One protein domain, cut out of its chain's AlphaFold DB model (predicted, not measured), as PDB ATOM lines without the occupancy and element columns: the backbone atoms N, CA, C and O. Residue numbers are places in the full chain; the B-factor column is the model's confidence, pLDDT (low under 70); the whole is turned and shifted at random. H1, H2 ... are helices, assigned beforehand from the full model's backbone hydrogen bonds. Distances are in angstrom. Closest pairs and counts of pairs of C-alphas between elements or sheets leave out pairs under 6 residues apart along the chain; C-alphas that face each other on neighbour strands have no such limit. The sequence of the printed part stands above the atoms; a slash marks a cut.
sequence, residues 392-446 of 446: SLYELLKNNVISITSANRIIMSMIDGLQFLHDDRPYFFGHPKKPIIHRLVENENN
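What this domain is: This is residues 392 to 446 of the 446 residues of the protein "Receptor protein serine/threonine kinase" of Caenorhabditis elegans (UniProt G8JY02). The printed part makes a flat, loosely closed loop: the short helix H1 and the long helix H2 form its first half, and the unnamed tail, residues 423 to 446, turns beyond H2 and folds back toward H1. Of the 55 residues printed, 25 are in the two named helices, H1 then H2, under half; the class is all helix, with no named strand. The whole is loose, with a radius of gyration of the C-alphas of 14.4 A and spans of 44 by 23 by 10 A.

Where its parts are: H1, residues 393 to 398, begins at C-alpha 393 (-17.012, -11.996, -42.012). H2, residues 404 to 422, is 26.4 A long and ends at C-alpha 422 (-2.328, 1.983, -36.344).

How they stand to each other: H1 and H2 are apart, with no C-alpha of one within 8 A of the other, and a tight link of 5 residues joins them. In both helices every O i to N i+4 pair is within hydrogen-bond range.

The domain as a whole: The C-alphas of Ser 392 and Asn 446, the chain's last residue, are 6.3 A apart. Residues 426 to 431 stand free. The printed part has no cut; pLDDT is under 70 at residue 395, residues 424 to 432 and residues 438 to 446.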
ATOM      1  N   SER A 392     -21.185 -10.120 -43.677       72.44
ATOM      2  CA  SER A 392     -20.119  -9.862 -42.692       72.44
ATOM      3  C   SER A 392     -19.186 -11.065 -42.585       72.44
ATOM      4  O   SER A 392     -19.594 -12.195 -42.885       72.44
ATOM      5  N   LEU A 393     -17.943 -10.875 -42.133       75.50
ATOM      6  CA  LEU A 393     -17.012 -11.996 -42.012       75.50
ATOM      7  C   LEU A 393     -17.613 -13.128 -41.163       75.50
ATOM      8  O   LEU A 393     -17.474 -14.304 -41.505       75.50
ATOM      9  N   TYR A 394     -18.362 -12.785 -40.112       72.50
ATOM     10  CA  TYR A 394     -19.130 -13.750 -39.332       72.50
ATOM     11  C   TYR A 394     -20.103 -14.573 -40.188       72.50
ATOM     12  O   TYR A 394     -20.078 -15.804 -40.144       72.50
ATOM     13  N   GLU A 395     -20.960 -13.923 -40.969       69.38
ATOM     14  CA  GLU A 395     -21.948 -14.602 -41.807       69.38
ATOM     15  C   GLU A 395     -21.295 -15.390 -42.953       69.38
ATOM     16  O   GLU A 395     -21.759 -16.486 -43.289       69.38
ATOM     17  N   LEU A 396     -20.179 -14.891 -43.495       74.69
ATOM     18  CA  LEU A 396     -19.360 -15.600 -44.474       74.69
ATOM     19  C   LEU A 396     -18.796 -16.899 -43.886       74.69
ATOM     20  O   LEU A 396     -18.831 -17.923 -44.560       74.69
ATOM     21  N   LEU A 397     -18.303 -16.886 -42.647       81.38
ATOM     22  CA  LEU A 397     -17.668 -18.047 -42.013       81.38
ATOM     23  C   LEU A 397     -18.664 -19.019 -41.367       81.38
ATOM     24  O   LEU A 397     -18.374 -20.206 -41.248       81.38
ATOM     25  N   LYS A 398     -19.845 -18.543 -40.957       75.56
ATOM     26  CA  LYS A 398     -20.824 -19.334 -40.197       75.56
ATOM     27  C   LYS A 398     -21.311 -20.581 -40.935       75.56
ATOM     28  O   LYS A 398     -21.508 -21.613 -40.303       75.56
ATOM     29  N   ASN A 399     -21.515 -20.477 -42.249       72.25
ATOM     30  CA  ASN A 399     -22.101 -21.549 -43.062       72.25
ATOM     31  C   ASN A 399     -21.192 -22.028 -44.205       72.25
ATOM     32  O   ASN A 399     -21.606 -22.904 -44.962       72.25
ATOM     33  N   ASN A 400     -19.980 -21.480 -44.352       73.69
ATOM     34  CA  ASN A 400     -19.099 -21.811 -45.473       73.69
ATOM     35  C   ASN A 400     -17.747 -22.345 -45.000       73.69
ATOM     36  O   ASN A 400     -17.117 -21.800 -44.097       73.69
ATOM     37  N   VAL A 401     -17.259 -23.379 -45.687       80.94
ATOM     38  CA  VAL A 401     -15.865 -23.816 -45.592       80.94
ATOM     39  C   VAL A 401     -15.070 -23.050 -46.645       80.94
ATOM     40  O   VAL A 401     -15.332 -23.176 -47.840       80.94
ATOM     41  N   ILE A 402     -14.109 -22.240 -46.205       84.75
ATOM     42  CA  ILE A 402     -13.273 -21.430 -47.095       84.75
ATOM     43  C   ILE A 402     -11.942 -22.124 -47.399       84.75
ATOM     44  O   ILE A 402     -11.381 -22.830 -46.564       84.75
ATOM     45  N   SER A 403     -11.420 -21.913 -48.609       85.94
ATOM     46  CA  SER A 403     -10.086 -22.399 -48.982       85.94
ATOM     47  C   SER A 403      -8.987 -21.650 -48.219       85.94
ATOM     48  O   SER A 403      -9.175 -20.495 -47.836       85.94
ATOM     49  N   ILE A 404      -7.809 -22.265 -48.073       86.50
ATOM     50  CA  ILE A 404      -6.627 -21.622 -47.467       86.50
ATOM     51  C   ILE A 404      -6.266 -20.330 -48.215       86.50
ATOM     52  O   ILE A 404      -5.975 -19.309 -47.600       86.50
ATOM     53  N   THR A 405      -6.351 -20.334 -49.548       87.75
ATOM     54  CA  THR A 405      -6.094 -19.145 -50.370       87.75
ATOM     55  C   THR A 405      -7.084 -18.020 -50.066       87.75
ATOM     56  O   THR A 405      -6.683 -16.863 -49.950       87.75
ATOM     57  N   SER A 406      -8.371 -18.340 -49.908       82.12
ATOM     58  CA  SER A 406      -9.398 -17.360 -49.539       82.12
ATOM     59  C   SER A 406      -9.188 -16.832 -48.119       82.12
ATOM     60  O   SER A 406      -9.286 -15.627 -47.910       82.12
ATOM     61  N   ALA A 407      -8.847 -17.708 -47.170       83.25
ATOM     62  CA  ALA A 407      -8.552 -17.335 -45.789       83.25
ATOM     63  C   ALA A 407      -7.362 -16.371 -45.709       83.25
ATOM     64  O   ALA A 407      -7.476 -15.310 -45.103       83.25
ATOM     65  N   ASN A 408      -6.265 -16.676 -46.406       82.94
ATOM     66  CA  ASN A 408      -5.093 -15.803 -46.454       82.94
ATOM     67  C   ASN A 408      -5.422 -14.436 -47.058       82.94
ATOM     68  O   ASN A 408      -4.962 -13.423 -46.550       82.94
ATOM     69  N   ARG A 409      -6.251 -14.377 -48.108       84.06
ATOM     70  CA  ARG A 409      -6.679 -13.093 -48.689       84.06
ATOM     71  C   ARG A 409      -7.486 -12.246 -47.708       84.06
ATOM     72  O   ARG A 409      -7.261 -11.043 -47.651       84.06
ATOM     73  N   ILE A 410      -8.394 -12.867 -46.953       84.81
ATOM     74  CA  ILE A 410      -9.176 -12.184 -45.914       84.81
ATOM     75  C   ILE A 410      -8.233 -11.649 -44.830       84.81
ATOM     76  O   ILE A 410      -8.241 -10.452 -44.561       84.81
ATOM     77  N   ILE A 411      -7.362 -12.506 -44.286       86.00
ATOM     78  CA  ILE A 411      -6.404 -12.137 -43.233       86.00
ATOM     79  C   ILE A 411      -5.505 -10.982 -43.683       86.00
ATOM     80  O   ILE A 411      -5.388  -9.998 -42.960       86.00
ATOM     81  N   MET A 412      -4.923 -11.061 -44.884       85.12
ATOM     82  CA  MET A 412      -4.068  -9.989 -45.405       85.12
ATOM     83  C   MET A 412      -4.843  -8.677 -45.540       85.12
ATOM     84  O   MET A 412      -4.370  -7.654 -45.065       85.12
ATOM     85  N   SER A 413      -6.074  -8.704 -46.070       83.94
ATOM     86  CA  SER A 413      -6.883  -7.482 -46.176       83.94
ATOM     87  C   SER A 413      -7.223  -6.856 -44.816       83.94
ATOM     88  O   SER A 413      -7.212  -5.630 -44.700       83.94
ATOM     89  N   MET A 414      -7.467  -7.675 -43.785       85.06
ATOM     90  CA  MET A 414      -7.727  -7.206 -42.419       85.06
ATOM     91  C   MET A 414      -6.473  -6.601 -41.786       85.06
ATOM     92  O   MET A 414      -6.551  -5.545 -41.163       85.06
ATOM     93  N   ILE A 415      -5.317  -7.254 -41.955       86.19
ATOM     94  CA  ILE A 415      -4.028  -6.754 -41.462       86.19
ATOM     95  C   ILE A 415      -3.671  -5.443 -42.161       86.19
ATOM     96  O   ILE A 415      -3.268  -4.511 -41.477       86.19
ATOM     97  N   ASP A 416      -3.891  -5.328 -43.473       82.44
ATOM     98  CA  ASP A 416      -3.652  -4.090 -44.225       82.44
ATOM     99  C   ASP A 416      -4.503  -2.926 -43.682       82.44
ATOM    100  O   ASP A 416      -4.002  -1.816 -43.493       82.44
ATOM    101  N   GLY A 417      -5.785  -3.179 -43.382       83.12
ATOM    102  CA  GLY A 417      -6.675  -2.184 -42.775       83.12
ATOM    103  C   GLY A 417      -6.244  -1.794 -41.360       83.12
ATOM    104  O   GLY A 417      -6.191  -0.610 -41.028       83.12
ATOM    105  N   LEU A 418      -5.875  -2.777 -40.536       84.75
ATOM    106  CA  LEU A 418      -5.425  -2.540 -39.164       84.75
ATOM    107  C   LEU A 418      -4.085  -1.801 -39.121       84.75
ATOM    108  O   LEU A 418      -3.918  -0.877 -38.329       84.75
ATOM    109  N   GLN A 419      -3.156  -2.177 -39.999       83.50
ATOM    110  CA  GLN A 419      -1.891  -1.481 -40.168       83.50
ATOM    111  C   GLN A 419      -2.155  -0.026 -40.531       83.50
ATOM    112  O   GLN A 419      -1.611   0.845 -39.867       83.50
ATOM    113  N   PHE A 420      -3.025   0.253 -41.507       80.12
ATOM    114  CA  PHE A 420      -3.366   1.633 -41.845       80.12
ATOM    115  C   PHE A 420      -3.896   2.410 -40.641       80.12
ATOM    116  O   PHE A 420      -3.488   3.548 -40.439       80.12
ATOM    117  N   LEU A 421      -4.803   1.834 -39.848       83.06
ATOM    118  CA  LEU A 421      -5.356   2.501 -38.665       83.06
ATOM    119  C   LEU A 421      -4.287   2.799 -37.604       83.06
ATOM    120  O   LEU A 421      -4.318   3.876 -37.015       83.06
ATOM    121  N   HIS A 422      -3.351   1.875 -37.385       83.88
ATOM    122  CA  HIS A 422      -2.328   1.983 -36.344       83.88
ATOM    123  C   HIS A 422      -1.079   2.769 -36.758       83.88
ATOM    124  O   HIS A 422      -0.363   3.236 -35.875       83.88
ATOM    125  N   ASP A 423      -0.786   2.884 -38.056       77.31
ATOM    126  CA  ASP A 423       0.435   3.539 -38.529       77.31
ATOM    127  C   ASP A 423       0.393   5.046 -38.215       77.31
ATOM    128  O   ASP A 423      -0.508   5.766 -38.653       77.31
ATOM    129  N   ASP A 424       1.390   5.515 -37.467       69.88
ATOM    130  CA  ASP A 424       1.682   6.931 -37.232       69.88
ATOM    131  C   ASP A 424       2.595   7.513 -38.323       69.88
ATOM    132  O   ASP A 424       2.885   8.717 -38.328       69.88
ATOM    133  N   ARG A 425       3.095   6.674 -39.248       61.88
ATOM    134  CA  ARG A 425       4.226   7.067 -40.087       61.88
ATOM    135  C   ARG A 425       3.838   8.002 -41.241       61.88
ATOM    136  O   ARG A 425       2.973   7.686 -42.059       61.88
ATOM    137  N   PRO A 426       4.602   9.094 -41.428       50.62
ATOM    138  CA  PRO A 426       4.378  10.144 -42.428       50.62
ATOM    139  C   PRO A 426       4.813   9.773 -43.863       50.62
ATOM    140  O   PRO A 426       4.951  10.654 -44.713       50.62
ATOM    141  N   TYR A 427       5.080   8.496 -44.161       46.59
ATOM    142  CA  TYR A 427       5.968   8.131 -45.274       46.59
ATOM    143  C   TYR A 427       5.387   8.344 -46.684       46.59
ATOM    144  O   TYR A 427       6.151   8.374 -47.645       46.59
ATOM    145  N   PHE A 428       4.071   8.530 -46.840       51.22
ATOM    146  CA  PHE A 428       3.466   8.628 -48.174       51.22
ATOM    147  C   PHE A 428       2.900  10.002 -48.556       51.22
ATOM    148  O   PHE A 428       2.764  10.251 -49.751       51.22
ATOM    149  N   PHE A 429       2.608  10.913 -47.613       53.00
ATOM    150  CA  PHE A 429       1.842  12.130 -47.955       53.00
ATOM    151  C   PHE A 429       2.196  13.416 -47.195       53.00
ATOM    152  O   PHE A 429       1.556  14.432 -47.430       53.00
ATOM    153  N   GLY A 430       3.197  13.425 -46.305       53.47
ATOM    154  CA  GLY A 430       3.595  14.665 -45.615       53.47
ATOM    155  C   GLY A 430       2.551  15.231 -44.638       53.47
ATOM    156  O   GLY A 430       2.727  16.343 -44.146       53.47
ATOM    157  N   HIS A 431       1.503  14.465 -44.323       56.41
ATOM    158  CA  HIS A 431       0.505  14.795 -43.310       56.41
ATOM    159  C   HIS A 431       0.634  13.819 -42.133       56.41
ATOM    160  O   HIS A 431       0.599  12.605 -42.360       56.41
ATOM    161  N   PRO A 432       0.811  14.303 -40.890       62.41
ATOM    162  CA  PRO A 432       0.808  13.436 -39.721       62.41
ATOM    163  C   PRO A 432      -0.586  12.823 -39.549       62.41
ATOM    164  O   PRO A 432      -1.589  13.537 -39.565       62.41
ATOM    165  N   LYS A 433      -0.643  11.499 -39.389       74.50
ATOM    166  CA  LYS A 433      -1.863  10.780 -39.019       74.50
ATOM    167  C   LYS A 433      -1.799  10.389 -37.555       74.50
ATOM    168  O   LYS A 433      -0.775   9.889 -37.093       74.50
ATOM    169  N   LYS A 434      -2.894  10.598 -36.826       74.62
ATOM    170  CA  LYS A 434      -3.023  10.084 -35.464       74.62
ATOM    171  C   LYS A 434      -3.376   8.592 -35.522       74.62
ATOM    172  O   LYS A 434      -4.310   8.224 -36.237       74.62
ATOM    173  N   PRO A 435      -2.672   7.723 -34.778       78.00
ATOM    174  CA  PRO A 435      -3.049   6.320 -34.664       78.00
ATOM    175  C   PRO A 435      -4.462   6.163 -34.111       78.00
ATOM    176  O   PRO A 435      -4.794   6.681 -33.042       78.00
ATOM    177  N   ILE A 436      -5.288   5.404 -34.824       76.81
ATOM    178  CA  ILE A 436      -6.656   5.077 -34.430       76.81
ATOM    179  C   ILE A 436      -6.669   3.629 -33.962       76.81
ATOM    180  O   ILE A 436      -6.460   2.703 -34.740       76.81
ATOM    181  N   ILE A 437      -6.960   3.417 -32.682       76.19
ATOM    182  CA  ILE A 437      -7.124   2.072 -32.128       76.19
ATOM    183  C   ILE A 437      -8.602   1.699 -32.241       76.19
ATOM    184  O   ILE A 437      -9.446   2.327 -31.606       76.19
ATOM    185  N   HIS A 438      -8.916   0.650 -33.005       65.88
ATOM    186  CA  HIS A 438     -10.299   0.223 -33.263       65.88
ATOM    187  C   HIS A 438     -11.049  -0.231 -31.989       65.88
ATOM    188  O   HIS A 438     -12.271  -0.140 -31.923       65.88
ATOM    189  N   ARG A 439     -10.325  -0.721 -30.963       53.44
ATOM    190  CA  ARG A 439     -10.790  -1.207 -29.632       53.44
ATOM    191  C   ARG A 439     -11.864  -2.316 -29.619       53.44
ATOM    192  O   ARG A 439     -12.033  -2.960 -28.590       53.44
ATOM    193  N   LEU A 440     -12.543  -2.596 -30.731       52.62
ATOM    194  CA  LEU A 440     -13.571  -3.632 -30.884       52.62
ATOM    195  C   LEU A 440     -13.382  -4.401 -32.198       52.62
ATOM    196  O   LEU A 440     -14.137  -4.221 -33.151       52.62
ATOM    197  N   VAL A 441     -12.356  -5.246 -32.278       50.00
ATOM    198  CA  VAL A 441     -12.226  -6.209 -33.385       50.00
ATOM    199  C   VAL A 441     -13.072  -7.441 -33.033       50.00
ATOM    200  O   VAL A 441     -12.566  -8.423 -32.502       50.00
ATOM    201  N   GLU A 442     -14.384  -7.362 -33.252       49.81
ATOM    202  CA  GLU A 442     -15.300  -8.512 -33.159       49.81
ATOM    203  C   GLU A 442     -15.762  -8.921 -34.568       49.81
ATOM    204  O   GLU A 442     -15.883  -8.079 -35.454       49.81
ATOM    205  N   ASN A 443     -16.049 -10.215 -34.774       39.44
ATOM    206  CA  ASN A 443     -16.401 -10.806 -36.079       39.44
ATOM    207  C   ASN A 443     -17.636 -10.180 -36.774       39.44
ATOM    208  O   ASN A 443     -17.882 -10.482 -37.938       39.44
ATOM    209  N   GLU A 444     -18.430  -9.363 -36.072       43.62
ATOM    210  CA  GLU A 444     -19.595  -8.649 -36.621       43.62
ATOM    211  C   GLU A 444     -19.245  -7.287 -37.259       43.62
ATOM    212  O   GLU A 444     -20.065  -6.756 -38.003       43.62
ATOM    213  N   ASN A 445     -18.048  -6.740 -37.001       46.66
ATOM    214  CA  ASN A 445     -17.626  -5.402 -37.451       46.66
ATOM    215  C   ASN A 445     -16.582  -5.418 -38.591       46.66
ATOM    216  O   ASN A 445     -16.181  -4.349 -39.041       46.66
ATOM    217  N   ASN A 446     -16.154  -6.606 -39.036       40.66
ATOM    218  CA  ASN A 446     -15.246  -6.859 -40.167       40.66
ATOM    219  C   ASN A 446     -15.940  -7.744 -41.208       40.66
ATOM    220  O   ASN A 446     -15.533  -7.685 -42.387       40.66
TER     221      ASN A 446